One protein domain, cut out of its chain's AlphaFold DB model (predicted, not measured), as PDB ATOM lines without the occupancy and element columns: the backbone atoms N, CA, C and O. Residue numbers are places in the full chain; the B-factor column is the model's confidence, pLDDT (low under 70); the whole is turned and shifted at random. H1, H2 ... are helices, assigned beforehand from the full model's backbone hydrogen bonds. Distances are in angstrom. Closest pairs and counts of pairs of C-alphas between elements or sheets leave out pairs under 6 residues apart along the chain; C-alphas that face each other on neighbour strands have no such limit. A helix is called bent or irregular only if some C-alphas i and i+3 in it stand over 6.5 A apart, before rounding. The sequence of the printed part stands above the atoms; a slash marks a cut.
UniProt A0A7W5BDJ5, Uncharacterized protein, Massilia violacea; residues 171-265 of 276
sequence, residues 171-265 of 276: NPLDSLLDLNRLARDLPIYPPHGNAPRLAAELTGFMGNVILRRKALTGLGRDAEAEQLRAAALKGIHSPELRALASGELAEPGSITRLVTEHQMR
ATOM      1  N   ASN A 171     150.101 127.117  63.970       93.38
ATOM      2  CA  ASN A 171     149.056 126.107  64.092       93.38
ATOM      3  C   ASN A 171     149.610 124.910  64.892       93.38
ATOM      4  O   ASN A 171     150.513 124.233  64.406       93.38
ATOM      5  N   PRO A 172     149.108 124.626  66.108       94.62
ATOM      6  CA  PRO A 172     149.675 123.564  66.935       94.62
ATOM      7  C   PRO A 172     149.508 122.185  66.292       94.62
ATOM      8  O   PRO A 172     150.317 121.300  66.540       94.62
ATOM      9  N   LEU A 173     148.497 121.994  65.435       97.62
ATOM     10  CA  LEU A 173     148.266 120.715  64.761       97.62
ATOM     11  C   LEU A 173     149.433 120.304  63.849       97.62
ATOM     12  O   LEU A 173     149.600 119.113  63.597       97.62
ATOM     13  N   ASP A 174     150.272 121.252  63.424       96.38
ATOM     14  CA  ASP A 174     151.438 120.982  62.580       96.38
ATOM     15  C   ASP A 174     152.489 120.116  63.307       96.38
ATOM     16  O   ASP A 174     153.235 119.386  62.660       96.38
ATOM     17  N   SER A 175     152.529 120.125  64.649       93.94
ATOM     18  CA  SER A 175     153.466 119.305  65.437       93.94
ATOM     19  C   SER A 175     152.909 117.935  65.851       93.94
ATOM     20  O   SER A 175     153.601 117.173  66.529       93.94
ATOM     21  N   LEU A 176     151.674 117.586  65.464       96.12
ATOM     22  CA  LEU A 176     151.051 116.308  65.846       96.12
ATOM     23  C   LEU A 176     151.811 115.095  65.309       96.12
ATOM     24  O   LEU A 176     151.904 114.077  65.996       96.12
ATOM     25  N   LEU A 177     152.345 115.185  64.087       96.62
ATOM     26  CA  LEU A 177     153.078 114.078  63.473       96.62
ATOM     27  C   LEU A 177     154.315 113.713  64.303       96.62
ATOM     28  O   LEU A 177     154.526 112.540  64.613       96.62
ATOM     29  N   ASP A 178     155.090 114.722  64.699       95.75
ATOM     30  CA  ASP A 178     156.280 114.538  65.525       95.75
ATOM     31  C   ASP A 178     155.937 114.077  66.939       95.75
ATOM     32  O   ASP A 178     156.563 113.140  67.431       95.75
ATOM     33  N   LEU A 179     154.901 114.642  67.567       97.19
ATOM     34  CA  LEU A 179     154.445 114.192  68.884       97.19
ATOM     35  C   LEU A 179     154.058 112.705  68.864       97.19
ATOM     36  O   LEU A 179     154.503 111.928  69.708       97.19
ATOM     37  N   ASN A 180     153.282 112.285  67.862       98.06
ATOM     38  CA  ASN A 180     152.886 110.886  67.692       98.06
ATOM     39  C   ASN A 180     154.062 109.971  67.329       98.06
ATOM     40  O   ASN A 180     154.002 108.771  67.601       98.06
ATOM     41  N   ARG A 181     155.107 110.499  66.684       97.69
ATOM     42  CA  ARG A 181     156.356 109.771  66.433       97.69
ATOM     43  C   ARG A 181     157.112 109.540  67.732       97.69
ATOM     44  O   ARG A 181     157.362 108.391  68.069       97.69
ATOM     45  N   LEU A 182     157.375 110.600  68.491       96.25
ATOM     46  CA  LEU A 182     158.067 110.524  69.778       96.25
ATOM     47  C   LEU A 182     157.335 109.626  70.779       96.25
ATOM     48  O   LEU A 182     157.981 108.910  71.534       96.25
ATOM     49  N   ALA A 183     156.002 109.602  70.740       96.62
ATOM     50  CA  ALA A 183     155.179 108.731  71.576       96.62
ATOM     51  C   ALA A 183     155.416 107.225  71.365       96.62
ATOM     52  O   ALA A 183     155.010 106.433  72.211       96.62
ATOM     53  N   ARG A 184     156.020 106.816  70.240       96.12
ATOM     54  CA  ARG A 184     156.392 105.413  69.985       96.12
ATOM     55  C   ARG A 184     157.752 105.051  70.570       96.12
ATOM     56  O   ARG A 184     157.967 103.892  70.903       96.12
ATOM     57  N   ASP A 185     158.633 106.039  70.688       94.69
ATOM     58  CA  ASP A 185     160.053 105.823  70.967       94.69
ATOM     59  C   ASP A 185     160.428 106.203  72.407       94.69
ATOM     60  O   ASP A 185     161.424 105.720  72.943       94.69
ATOM     61  N   LEU A 186     159.651 107.087  73.037       95.06
ATOM     62  CA  LEU A 186     159.964 107.662  74.339       95.06
ATOM     63  C   LEU A 186     158.872 107.345  75.364       95.06
ATOM     64  O   LEU A 186     157.686 107.457  75.054       95.06
ATOM     65  N   PRO A 187     159.238 107.014  76.612       94.06
ATOM     66  CA  PRO A 187     158.266 106.884  77.684       94.06
ATOM     67  C   PRO A 187     157.780 108.265  78.139       94.06
ATOM     68  O   PRO A 187     158.542 109.236  78.182       94.06
ATOM     69  N   ILE A 188     156.513 108.344  78.545       92.38
ATOM     70  CA  ILE A 188     155.971 109.545  79.192       92.38
ATOM     71  C   ILE A 188     156.613 109.772  80.570       92.38
ATOM     72  O   ILE A 188     156.958 110.901  80.916       92.38
ATOM     73  N   TYR A 189     156.849 108.681  81.307       92.19
ATOM     74  CA  TYR A 189     157.571 108.648  82.575       92.19
ATOM     75  C   TYR A 189     158.904 107.914  82.376       92.19
ATOM     76  O   TYR A 189     158.932 106.681  82.394       92.19
ATOM     77  N   PRO A 190     160.011 108.627  82.119       88.12
ATOM     78  CA  PRO A 190     161.296 107.980  81.911       88.12
ATOM     79  C   PRO A 190     161.901 107.459  83.231       88.12
ATOM     80  O   PRO A 190     161.475 107.863  84.319       88.12
ATOM     81  N   PRO A 191     162.924 106.587  83.154       86.06
ATOM     82  CA  PRO A 191     163.702 106.174  84.320       86.06
ATOM     83  C   PRO A 191     164.406 107.348  85.015       86.06
ATOM     84  O   PRO A 191     164.648 108.392  84.404       86.06
ATOM     85  N   HIS A 192     164.806 107.144  86.274       80.06
ATOM     86  CA  HIS A 192     165.536 108.145  87.048       80.06
ATOM     87  C   HIS A 192     166.797 108.631  86.312       80.06
ATOM     88  O   HIS A 192     167.536 107.841  85.727       80.06
ATOM     89  N   GLY A 193     167.049 109.941  86.359       75.69
ATOM     90  CA  GLY A 193     168.187 110.579  85.689       75.69
ATOM     91  C   GLY A 193     167.951 110.928  84.218       75.69
ATOM     92  O   GLY A 193     168.735 111.687  83.659       75.69
ATOM     93  N   ASN A 194     166.857 110.461  83.608       80.88
ATOM     94  CA  ASN A 194     166.503 110.807  82.234       80.88
ATOM     95  C   ASN A 194     165.474 111.944  82.176       80.88
ATOM     96  O   ASN A 194     164.531 112.013  82.970       80.88
ATOM     97  N   ALA A 195     165.629 112.823  81.186       83.06
ATOM     98  CA  ALA A 195     164.698 113.916  80.936       83.06
ATOM     99  C   ALA A 195     163.334 113.393  80.422       83.06
ATOM    100  O   ALA A 195     163.315 112.619  79.460       83.06
ATOM    101  N   PRO A 196     162.181 113.822  80.984       90.75
ATOM    102  CA  PRO A 196     160.837 113.474  80.497       90.75
ATOM    103  C   PRO A 196     160.486 114.210  79.201       90.75
ATOM    104  O   PRO A 196     159.568 115.027  79.130       90.75
ATOM    105  N   ARG A 197     161.238 113.899  78.142       92.44
ATOM    106  CA  ARG A 197     161.161 114.551  76.833       92.44
ATOM    107  C   ARG A 197     159.766 114.463  76.221       92.44
ATOM    108  O   ARG A 197     159.264 115.482  75.765       92.44
ATOM    109  N   LEU A 198     159.120 113.293  76.246       94.94
ATOM    110  CA  LEU A 198     157.769 113.144  75.695       94.94
ATOM    111  C   LEU A 198     156.743 114.005  76.444       94.94
ATOM    112  O   LEU A 198     155.896 114.635  75.815       94.94
ATOM    113  N   ALA A 199     156.838 114.077  77.772       94.06
ATOM    114  CA  ALA A 199     155.945 114.920  78.557       94.06
ATOM    115  C   ALA A 199     156.168 116.412  78.278       94.06
ATOM    116  O   ALA A 199     155.201 117.167  78.193       94.06
ATOM    117  N   ALA A 200     157.424 116.833  78.094       91.31
ATOM    118  CA  ALA A 200     157.755 118.208  77.725       91.31
ATOM    119  C   ALA A 200     157.172 118.582  76.350       91.31
ATOM    120  O   ALA A 200     156.567 119.642  76.207       91.31
ATOM    121  N   GLU A 201     157.278 117.691  75.361       95.38
ATOM    122  CA  GLU A 201     156.683 117.884  74.029       95.38
ATOM    123  C   GLU A 201     155.154 117.940  74.081       95.38
ATOM    124  O   GLU A 201     154.545 118.827  73.481       95.38
ATOM    125  N   LEU A 202     154.520 117.050  74.855       96.88
ATOM    126  CA  LEU A 202     153.072 117.086  75.057       96.88
ATOM    127  C   LEU A 202     152.632 118.394  75.734       96.88
ATOM    128  O   LEU A 202     151.656 119.005  75.304       96.88
ATOM    129  N   THR A 203     153.368 118.846  76.752       94.56
ATOM    130  CA  THR A 203     153.105 120.110  77.459       94.56
ATOM    131  C   THR A 203     153.232 121.303  76.511       94.56
ATOM    132  O   THR A 203     152.347 122.153  76.475       94.56
ATOM    133  N   GLY A 204     154.282 121.347  75.683       92.88
ATOM    134  CA  GLY A 204     154.473 122.400  74.682       92.88
ATOM    135  C   GLY A 204     153.367 122.418  73.623       92.88
ATOM    136  O   GLY A 204     152.808 123.477  73.321       92.88
ATOM    137  N   PHE A 205     152.994 121.248  73.098       96.44
ATOM    138  CA  PHE A 205     151.875 121.106  72.164       96.44
ATOM    139  C   PHE A 205     150.564 121.614  72.777       96.44
ATOM    140  O   PHE A 205     149.895 122.470  72.192       96.44
ATOM    141  N   MET A 206     150.218 121.144  73.978       97.19
ATOM    142  CA  MET A 206     148.974 121.527  74.646       97.19
ATOM    143  C   MET A 206     148.962 122.991  75.078       97.19
ATOM    144  O   MET A 206     147.928 123.643  74.939       97.19
ATOM    145  N   GLY A 207     150.101 123.545  75.497       94.06
ATOM    146  CA  GLY A 207     150.253 124.973  75.768       94.06
ATOM    147  C   GLY A 207     149.903 125.825  74.547       94.06
ATOM    148  O   GLY A 207     149.109 126.760  74.653       94.06
ATOM    149  N   ASN A 208     150.394 125.451  73.359       94.69
ATOM    150  CA  ASN A 208     150.049 126.137  72.110       94.69
ATOM    151  C   ASN A 208     148.568 125.971  71.731       94.69
ATOM    152  O   ASN A 208     147.946 126.930  71.268       94.69
ATOM    153  N   VAL A 209     147.977 124.788  71.952       97.25
ATOM    154  CA  VAL A 209     146.532 124.562  71.758       97.25
ATOM    155  C   VAL A 209     145.719 125.480  72.670       97.25
ATOM    156  O   VAL A 209     144.845 126.192  72.183       97.25
ATOM    157  N   ILE A 210     146.012 125.506  73.970       96.12
ATOM    158  CA  ILE A 210     145.315 126.344  74.956       96.12
ATOM    159  C   ILE A 210     145.429 127.821  74.576       96.12
ATOM    160  O   ILE A 210     144.423 128.532  74.538       96.12
ATOM    161  N   LEU A 211     146.637 128.268  74.238       96.00
ATOM    162  CA  LEU A 211     146.910 129.658  73.909       96.00
ATOM    163  C   LEU A 211     146.181 130.104  72.637       96.00
ATOM    164  O   LEU A 211     145.511 131.139  72.638       96.00
ATOM    165  N   ARG A 212     146.233 129.291  71.571       97.44
ATOM    166  CA  ARG A 212     145.516 129.568  70.318       97.44
ATOM    167  C   ARG A 212     144.008 129.550  70.515       97.44
ATOM    168  O   ARG A 212     143.329 130.423  69.987       97.44
ATOM    169  N   ARG A 213     143.475 128.592  71.283       97.62
ATOM    170  CA  ARG A 213     142.043 128.535  71.616       97.62
ATOM    171  C   ARG A 213     141.590 129.794  72.340       97.62
ATOM    172  O   ARG A 213     140.602 130.390  71.931       97.62
ATOM    173  N   LYS A 214     142.337 130.228  73.360       97.38
ATOM    174  CA  LYS A 214     142.037 131.460  74.100       97.38
ATOM    175  C   LYS A 214     142.024 132.679  73.175       97.38
ATOM    176  O   LYS A 214     141.112 133.493  73.271       97.38
ATOM    177  N   ALA A 215     142.979 132.775  72.249       97.88
ATOM    178  CA  ALA A 215     143.010 133.857  71.271       97.88
ATOM    179  C   ALA A 215     141.848 133.788  70.256       97.88
ATOM    180  O   ALA A 215     141.240 134.810  69.958       97.88
ATOM    181  N   LEU A 216     141.482 132.599  69.761       98.38
ATOM    182  CA  LEU A 216     140.327 132.422  68.869       98.38
ATOM    183  C   LEU A 216     139.009 132.812  69.552       98.38
ATOM    184  O   LEU A 216     138.251 133.601  68.993       98.38
ATOM    185  N   THR A 217     138.764 132.328  70.770       98.19
ATOM    186  CA  THR A 217     137.590 132.716  71.571       98.19
ATOM    187  C   THR A 217     137.575 134.215  71.856       98.19
ATOM    188  O   THR A 217     136.545 134.860  71.695       98.19
ATOM    189  N   GLY A 218     138.724 134.807  72.184       97.81
ATOM    190  CA  GLY A 218     138.847 136.252  72.379       97.81
ATOM    191  C   GLY A 218     138.508 137.095  71.140       97.81
ATOM    192  O   GLY A 218     138.108 138.248  71.271       97.81
ATOM    193  N   LEU A 219     138.612 136.516  69.939       98.19
ATOM    194  CA  LEU A 219     138.180 137.118  68.671       98.19
ATOM    195  C   LEU A 219     136.724 136.776  68.295       98.19
ATOM    196  O   LEU A 219     136.298 137.090  67.185       98.19
ATOM    197  N   GLY A 220     135.971 136.094  69.163       98.19
ATOM    198  CA  GLY A 220     134.609 135.622  68.883       98.19
ATOM    199  C   GLY A 220     134.539 134.412  67.940       98.19
ATOM    200  O   GLY A 220     133.492 134.135  67.362       98.19
ATOM    201  N   ARG A 221     135.648 133.682  67.751       98.38
ATOM    202  CA  ARG A 221     135.760 132.524  66.840       98.38
ATOM    203  C   ARG A 221     135.630 131.200  67.599       98.38
ATOM    204  O   ARG A 221     136.462 130.303  67.456       98.38
ATOM    205  N   ASP A 222     134.585 131.069  68.412       98.38
ATOM    206  CA  ASP A 222     134.416 129.934  69.334       98.38
ATOM    207  C   ASP A 222     134.303 128.581  68.631       98.38
ATOM    208  O   ASP A 222     134.882 127.593  69.085       98.38
ATOM    209  N   ALA A 223     133.626 128.535  67.480       98.38
ATOM    210  CA  ALA A 223     133.519 127.315  66.683       98.38
ATOM    211  C   ALA A 223     134.899 126.796  66.243       98.38
ATOM    212  O   ALA A 223     135.170 125.598  66.314       98.38
ATOM    213  N   GLU A 224     135.804 127.696  65.851       98.31
ATOM    214  CA  GLU A 224     137.168 127.330  65.466       98.31
ATOM    215  C   GLU A 224     138.021 126.927  66.671       98.31
ATOM    216  O   GLU A 224     138.812 125.985  66.587       98.31
ATOM    217  N   ALA A 225     137.853 127.606  67.811       98.00
ATOM    218  CA  ALA A 225     138.522 127.234  69.054       98.00
ATOM    219  C   ALA A 225     138.122 125.817  69.503       98.00
ATOM    220  O   ALA A 225     138.959 125.042  69.979       98.00
ATOM    221  N   GLU A 226     136.852 125.457  69.332       98.31
ATOM    222  CA  GLU A 226     136.344 124.133  69.668       98.31
ATOM    223  C   GLU A 226     136.772 123.070  68.649       98.31
ATOM    224  O   GLU A 226     137.217 121.984  69.031       98.31
ATOM    225  N   GLN A 227     136.761 123.398  67.355       98.38
ATOM    226  CA  GLN A 227     137.292 122.521  66.313       98.38
ATOM    227  C   GLN A 227     138.776 122.209  66.540       98.38
ATOM    228  O   GLN A 227     139.183 121.051  66.433       98.38
ATOM    229  N   LEU A 228     139.580 123.213  66.905       98.31
ATOM    230  CA  LEU A 228     140.991 123.041  67.244       98.31
ATOM    231  C   LEU A 228     141.174 122.083  68.426       98.31
ATOM    232  O   LEU A 228     142.021 121.192  68.369       98.31
ATOM    233  N   ARG A 229     140.359 122.232  69.479       98.06
ATOM    234  CA  ARG A 229     140.368 121.335  70.645       98.06
ATOM    235  C   ARG A 229     140.094 119.891  70.237       98.06
ATOM    236  O   ARG A 229     140.851 118.990  70.595       98.06
ATOM    237  N   ALA A 230     139.011 119.684  69.493       98.44
ATOM    238  CA  ALA A 230     138.585 118.363  69.057       98.44
ATOM    239  C   ALA A 230     139.627 117.716  68.131       98.44
ATOM    240  O   ALA A 230     139.967 116.546  68.312       98.44
ATOM    241  N   ALA A 231     140.179 118.483  67.187       98.44
ATOM    242  CA  ALA A 231     141.217 118.023  66.270       98.44
ATOM    243  C   ALA A 231     142.510 117.644  67.005       98.44
ATOM    244  O   ALA A 231     143.069 116.585  66.728       98.44
ATOM    245  N   ALA A 232     142.948 118.452  67.976       98.19
ATOM    246  CA  ALA A 232     144.133 118.162  68.780       98.19
ATOM    247  C   ALA A 232     143.991 116.834  69.542       98.19
ATOM    248  O   ALA A 232     144.849 115.963  69.426       98.19
ATOM    249  N   LEU A 233     142.878 116.635  70.258       98.44
ATOM    250  CA  LEU A 233     142.649 115.407  71.031       98.44
ATOM    251  C   LEU A 233     142.467 114.169  70.142       98.44
ATOM    252  O   LEU A 233     143.000 113.102  70.448       98.44
ATOM    253  N   LYS A 234     141.731 114.301  69.033       98.31
ATOM    254  CA  LYS A 234     141.543 113.209  68.067       98.31
ATOM    255  C   LYS A 234     142.858 112.833  67.377       98.31
ATOM    256  O   LYS A 234     143.070 111.659  67.093       98.31
ATOM    257  N   GLY A 235     143.716 113.817  67.114       97.94
ATOM    258  CA  GLY A 235     144.992 113.642  66.425       97.94
ATOM    259  C   GLY A 235     146.069 112.942  67.253       97.94
ATOM    260  O   GLY A 235     146.962 112.331  66.676       97.94
ATOM    261  N   ILE A 236     145.997 112.979  68.587       98.38
ATOM    262  CA  ILE A 236     146.900 112.205  69.450       98.38
ATOM    263  C   ILE A 236     146.528 110.724  69.345       98.38
ATOM    264  O   ILE A 236     145.403 110.352  69.674       98.38
ATOM    265  N   HIS A 237     147.453 109.866  68.913       97.75
ATOM    266  CA  HIS A 237     147.186 108.437  68.708       97.75
ATOM    267  C   HIS A 237     147.151 107.647  70.023       97.75
ATOM    268  O   HIS A 237     146.233 106.852  70.236       97.75
ATOM    269  N   SER A 238     148.116 107.891  70.916       97.44
ATOM    270  CA  SER A 238     148.212 107.199  72.205       97.44
ATOM    271  C   SER A 238     147.027 107.559  73.118       97.44
ATOM    272  O   SER A 238     146.835 108.741  73.418       97.44
ATOM    273  N   PRO A 239     146.235 106.576  73.597       96.94
ATOM    274  CA  PRO A 239     145.152 106.830  74.546       96.94
ATOM    275  C   PRO A 239     145.633 107.465  75.855       96.94
ATOM    276  O   PRO A 239     144.956 108.343  76.386       96.94
ATOM    277  N   GLU A 240     146.812 107.069  76.339       96.12
ATOM    278  CA  GLU A 240     147.423 107.621  77.552       96.12
ATOM    279  C   GLU A 240     147.771 109.104  77.376       96.12
ATOM    280  O   GLU A 240     147.354 109.940  78.178       96.12
ATOM    281  N   LEU A 241     148.449 109.462  76.277       97.44
ATOM    282  CA  LEU A 241     148.759 110.866  75.991       97.44
ATOM    283  C   LEU A 241     147.493 111.698  75.784       97.44
ATOM    284  O   LEU A 241     147.449 112.858  76.181       97.44
ATOM    285  N   ARG A 242     146.445 111.113  75.194       98.25
ATOM    286  CA  ARG A 242     145.157 111.791  75.015       98.25
ATOM    287  C   ARG A 242     144.471 112.070  76.354       98.25
ATOM    288  O   ARG A 242     143.865 113.132  76.506       98.25
ATOM    289  N   ALA A 243     144.566 111.154  77.319       97.44
ATOM    290  CA  ALA A 243     144.046 111.362  78.669       97.44
ATOM    291  C   ALA A 243     144.792 112.498  79.386       97.44
ATOM    292  O   ALA A 243     144.153 113.404  79.918       97.44
ATOM    293  N   LEU A 244     146.126 112.511  79.308       97.19
ATOM    294  CA  LEU A 244     146.961 113.591  79.845       97.19
ATOM    295  C   LEU A 244     146.667 114.942  79.179       97.19
ATOM    296  O   LEU A 244     146.476 115.938  79.867       97.19
ATOM    297  N   ALA A 245     146.545 114.973  77.851       97.69
ATOM    298  CA  ALA A 245     146.168 116.173  77.105       97.69
ATOM    299  C   ALA A 245     144.782 116.701  77.500       97.69
ATOM    300  O   ALA A 245     144.570 117.910  77.576       97.69
ATOM    301  N   SER A 246     143.831 115.801  77.757       97.31
ATOM    302  CA  SER A 246     142.493 116.173  78.228       97.31
ATOM    303  C   SER A 246     142.544 116.755  79.643       97.31
ATOM    304  O   SER A 246     141.875 117.752  79.904       97.31
ATOM    305  N   GLY A 247     143.369 116.175  80.522       96.38
ATOM    306  CA  GLY A 247     143.663 116.720  81.848       96.38
ATOM    307  C   GLY A 247     144.252 118.127  81.771       96.38
ATOM    308  O   GLY A 247     143.743 119.029  82.421       96.38
ATOM    309  N   GLU A 248     145.222 118.345  80.884       95.94
ATOM    310  CA  GLU A 248     145.871 119.648  80.688       95.94
ATOM    311  C   GLU A 248     144.912 120.737  80.192       95.94
ATOM    312  O   GLU A 248     145.031 121.900  80.570       95.94
ATOM    313  N   LEU A 249     143.924 120.371  79.370       93.94
ATOM    314  CA  LEU A 249     142.872 121.299  78.942       93.94
ATOM    315  C   LEU A 249     141.928 121.694  80.080       93.94
ATOM    316  O   LEU A 249     141.372 122.791  80.035       93.94
ATOM    317  N   ALA A 250     141.695 120.795  81.037       94.12
ATOM    318  CA  ALA A 250     140.828 121.042  82.184       94.12
ATOM    319  C   ALA A 250     141.569 121.797  83.299       94.12
ATOM    320  O   ALA A 250     141.024 122.726  83.889       94.12
ATOM    321  N   GLU A 251     142.819 121.416  83.553       92.12
ATOM    322  CA  GLU A 251     143.701 121.976  84.568       92.12
ATOM    323  C   GLU A 251     145.101 122.206  83.960       92.12
ATOM    324  O   GLU A 251     145.928 121.287  83.931       92.12
ATOM    325  N   PRO A 252     145.398 123.427  83.473       89.38
ATOM    326  CA  PRO A 252     146.728 123.755  82.969       89.38
ATOM    327  C   PRO A 252     147.819 123.513  84.026       89.38
ATOM    328  O   PRO A 252     147.702 123.960  85.168       89.38
ATOM    329  N   GLY A 253     148.894 122.830  83.636       87.69
ATOM    330  CA  GLY A 253     149.996 122.394  84.495       87.69
ATOM    331  C   GLY A 253     149.843 120.974  85.058       87.69
ATOM    332  O   GLY A 253     150.755 120.494  85.740       87.69
ATOM    333  N   SER A 254     148.736 120.276  84.781       93.31
ATOM    334  CA  SER A 254     148.492 118.905  85.257       93.31
ATOM    335  C   SER A 254     149.563 117.903  84.798       93.31
ATOM    336  O   SER A 254     150.000 117.076  85.603       93.31
ATOM    337  N   ILE A 255     150.048 117.993  83.551       91.69
ATOM    338  CA  ILE A 255     151.067 117.073  83.017       91.69
ATOM    339  C   ILE A 255     152.371 117.232  83.799       91.69
ATOM    340  O   ILE A 255     152.932 116.259  84.304       91.69
ATOM    341  N   THR A 256     152.826 118.477  83.939       87.44
ATOM    342  CA  THR A 256     154.021 118.845  84.700       87.44
ATOM    343  C   THR A 256     153.963 118.327  86.131       87.44
ATOM    344  O   THR A 256     154.929 117.735  86.622       87.44
ATOM    345  N   ARG A 257     152.824 118.527  86.799       89.56
ATOM    346  CA  ARG A 257     152.612 118.082  88.174       89.56
ATOM    347  C   ARG A 257     152.749 116.560  88.289       89.56
ATOM    348  O   ARG A 257     153.542 116.093  89.101       89.56
ATOM    349  N   LEU A 258     152.079 115.798  87.422       91.38
ATOM    350  CA  LEU A 258     152.140 114.329  87.420       91.38
ATOM    351  C   LEU A 258     153.554 113.788  87.168       91.38
ATOM    352  O   LEU A 258     153.996 112.851  87.836       91.38
ATOM    353  N   VAL A 259     154.282 114.384  86.223       89.06
ATOM    354  CA  VAL A 259     155.670 114.004  85.922       89.06
ATOM    355  C   VAL A 259     156.582 114.285  87.112       89.06
ATOM    356  O   VAL A 259     157.376 113.424  87.494       89.06
ATOM    357  N   THR A 260     156.437 115.454  87.734       86.06
ATOM    358  CA  THR A 260     157.222 115.841  88.914       86.06
ATOM    359  C   THR A 260     156.950 114.895  90.084       86.06
ATOM    360  O   THR A 260     157.883 114.371  90.691       86.06
ATOM    361  N   GLU A 261     155.679 114.602  90.368       88.06
ATOM    362  CA  GLU A 261     155.268 113.642  91.399       88.06
ATOM    363  C   GLU A 261     155.835 112.237  91.137       88.06
ATOM    364  O   GLU A 261     156.243 111.537  92.067       88.06
ATOM    365  N   HIS A 262     155.885 111.798  89.877       87.19
ATOM    366  CA  HIS A 262     156.490 110.520  89.509       87.19
ATOM    367  C   HIS A 262     158.002 110.502  89.775       87.19
ATOM    368  O   HIS A 262     158.506 109.573  90.407       87.19
ATOM    369  N   GLN A 263     158.723 111.540  89.349       83.25
ATOM    370  CA  GLN A 263     160.169 111.644  89.557       83.25
ATOM    371  C   GLN A 263     160.541 111.712  91.042       83.25
ATOM    372  O   GLN A 263     161.514 111.087  91.464       83.25
ATOM    373  N   MET A 264     159.754 112.420  91.857       82.12
ATOM    374  CA  MET A 264     159.971 112.463  93.306       82.12
ATOM    375  C   MET A 264     159.749 111.095  93.951       82.12
ATOM    376  O   MET A 264     160.566 110.667  94.763       82.12
ATOM    377  N   ARG A 265     158.715 110.351  93.533       87.00
ATOM    378  CA  ARG A 265     158.496 108.975  94.005       87.00
ATOM    379  C   ARG A 265     159.649 108.041  93.644       87.00
ATOM    380  O   ARG A 265     160.070 107.270  94.497       87.00
TER     381      ARG A 265
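Overview. This is residues 171 to 265 of the 276 residues of an uncharacterized protein of Massilia violacea (UniProt A0A7W5BDJ5). One long helix, H2, is the spine of an elongated helical domain, with the four shorter helices, H1, H3, H4 and H5, on one side of it and its other side left bare. H3 packs beside the later part of H2 and H1 also runs beside it, while H4 crosses it at a steeper angle and H5 touches it with one end, beyond H4. H1, H2, H3 and H4 form an up-and-down bundle, each helix running against the one before it. The 95 printed residues hold five named helices, H1 to H5 in that order, and no named strand, so the class is all helix. The whole is compact, with a radius of gyration of the C-alphas of 13.6 A and spans of 45 by 24 by 18 A.

Arrangement. H2, residues 197 to 218, is the hub and touches the four other helices. With its residues 209 to 217 alone it touches H3, residues 222 to 235, at a shallow tilt of 17 degrees, opposite ways; the closest C-alphas, of Arg 213 and Ala 225, are 4.5 A apart, and the two form a helical hairpin. H1, residues 172 to 185, also forms a helical hairpin with H2, at 18 degrees, with the C-alphas of Pro 172 and Asn 208 closest at 5.8 A. H1 touches H3 with residues 172 to 176 alone, running the same way; the closest C-alphas are those of Leu 173 and Ala 232, 6.3 A apart. H4, residues 239 to 250, touches residues 202 to 210 of H2 at a steep tilt of 42 degrees, the same way, with the C-alphas of Met 206 and Ala 245 closest at 6.5 A. H3 and H4 form a third hairpin, at 26 degrees, with the C-alphas of Leu 233 and Arg 242 closest at 5.9 A. H5, residues 254 to 265, touches H2 with residues 255 to 259 alone; the closest C-alphas, of Thr 203 and Ile 255, are 6.7 A apart. H4 and H5 touch at a steep tilt of 63 degrees, with the C-alphas of Glu 248 and Ser 254 closest at 5.3 A. H5 is apart from H1 and H3, and H1 is only just apart from H4, at 8.1 A. In H2, H3, H4 and H5 every O i to N i+4 pair is within hydrogen-bond range; in H1, 5 of 10 are.

Along the chain. H2 measures 31.4 A from C-alpha 197 at (161.161, 114.551, 76.833) to C-alpha 218 at (138.847, 136.252, 72.379). H1 is 20.9 A long from C-alpha 172 at (149.675, 123.564, 66.935), and is irregular: C-alphas 174 and 177 are 7.2 A apart. H3 is 19.6 A long, H4 16.7 A and H5 16.6 A, ending at C-alpha 265 at (158.496, 108.975, 94.005).

Size, cuts and confidence. The two C-alphas farthest apart are those of His 192 and Gly 220, at 45.2 A. The link from H1 to H2, 11 residues, is long, and the other three links are tight. The printed part has no cut, its mean pLDDT is 94.3, and no printed residue is under 70.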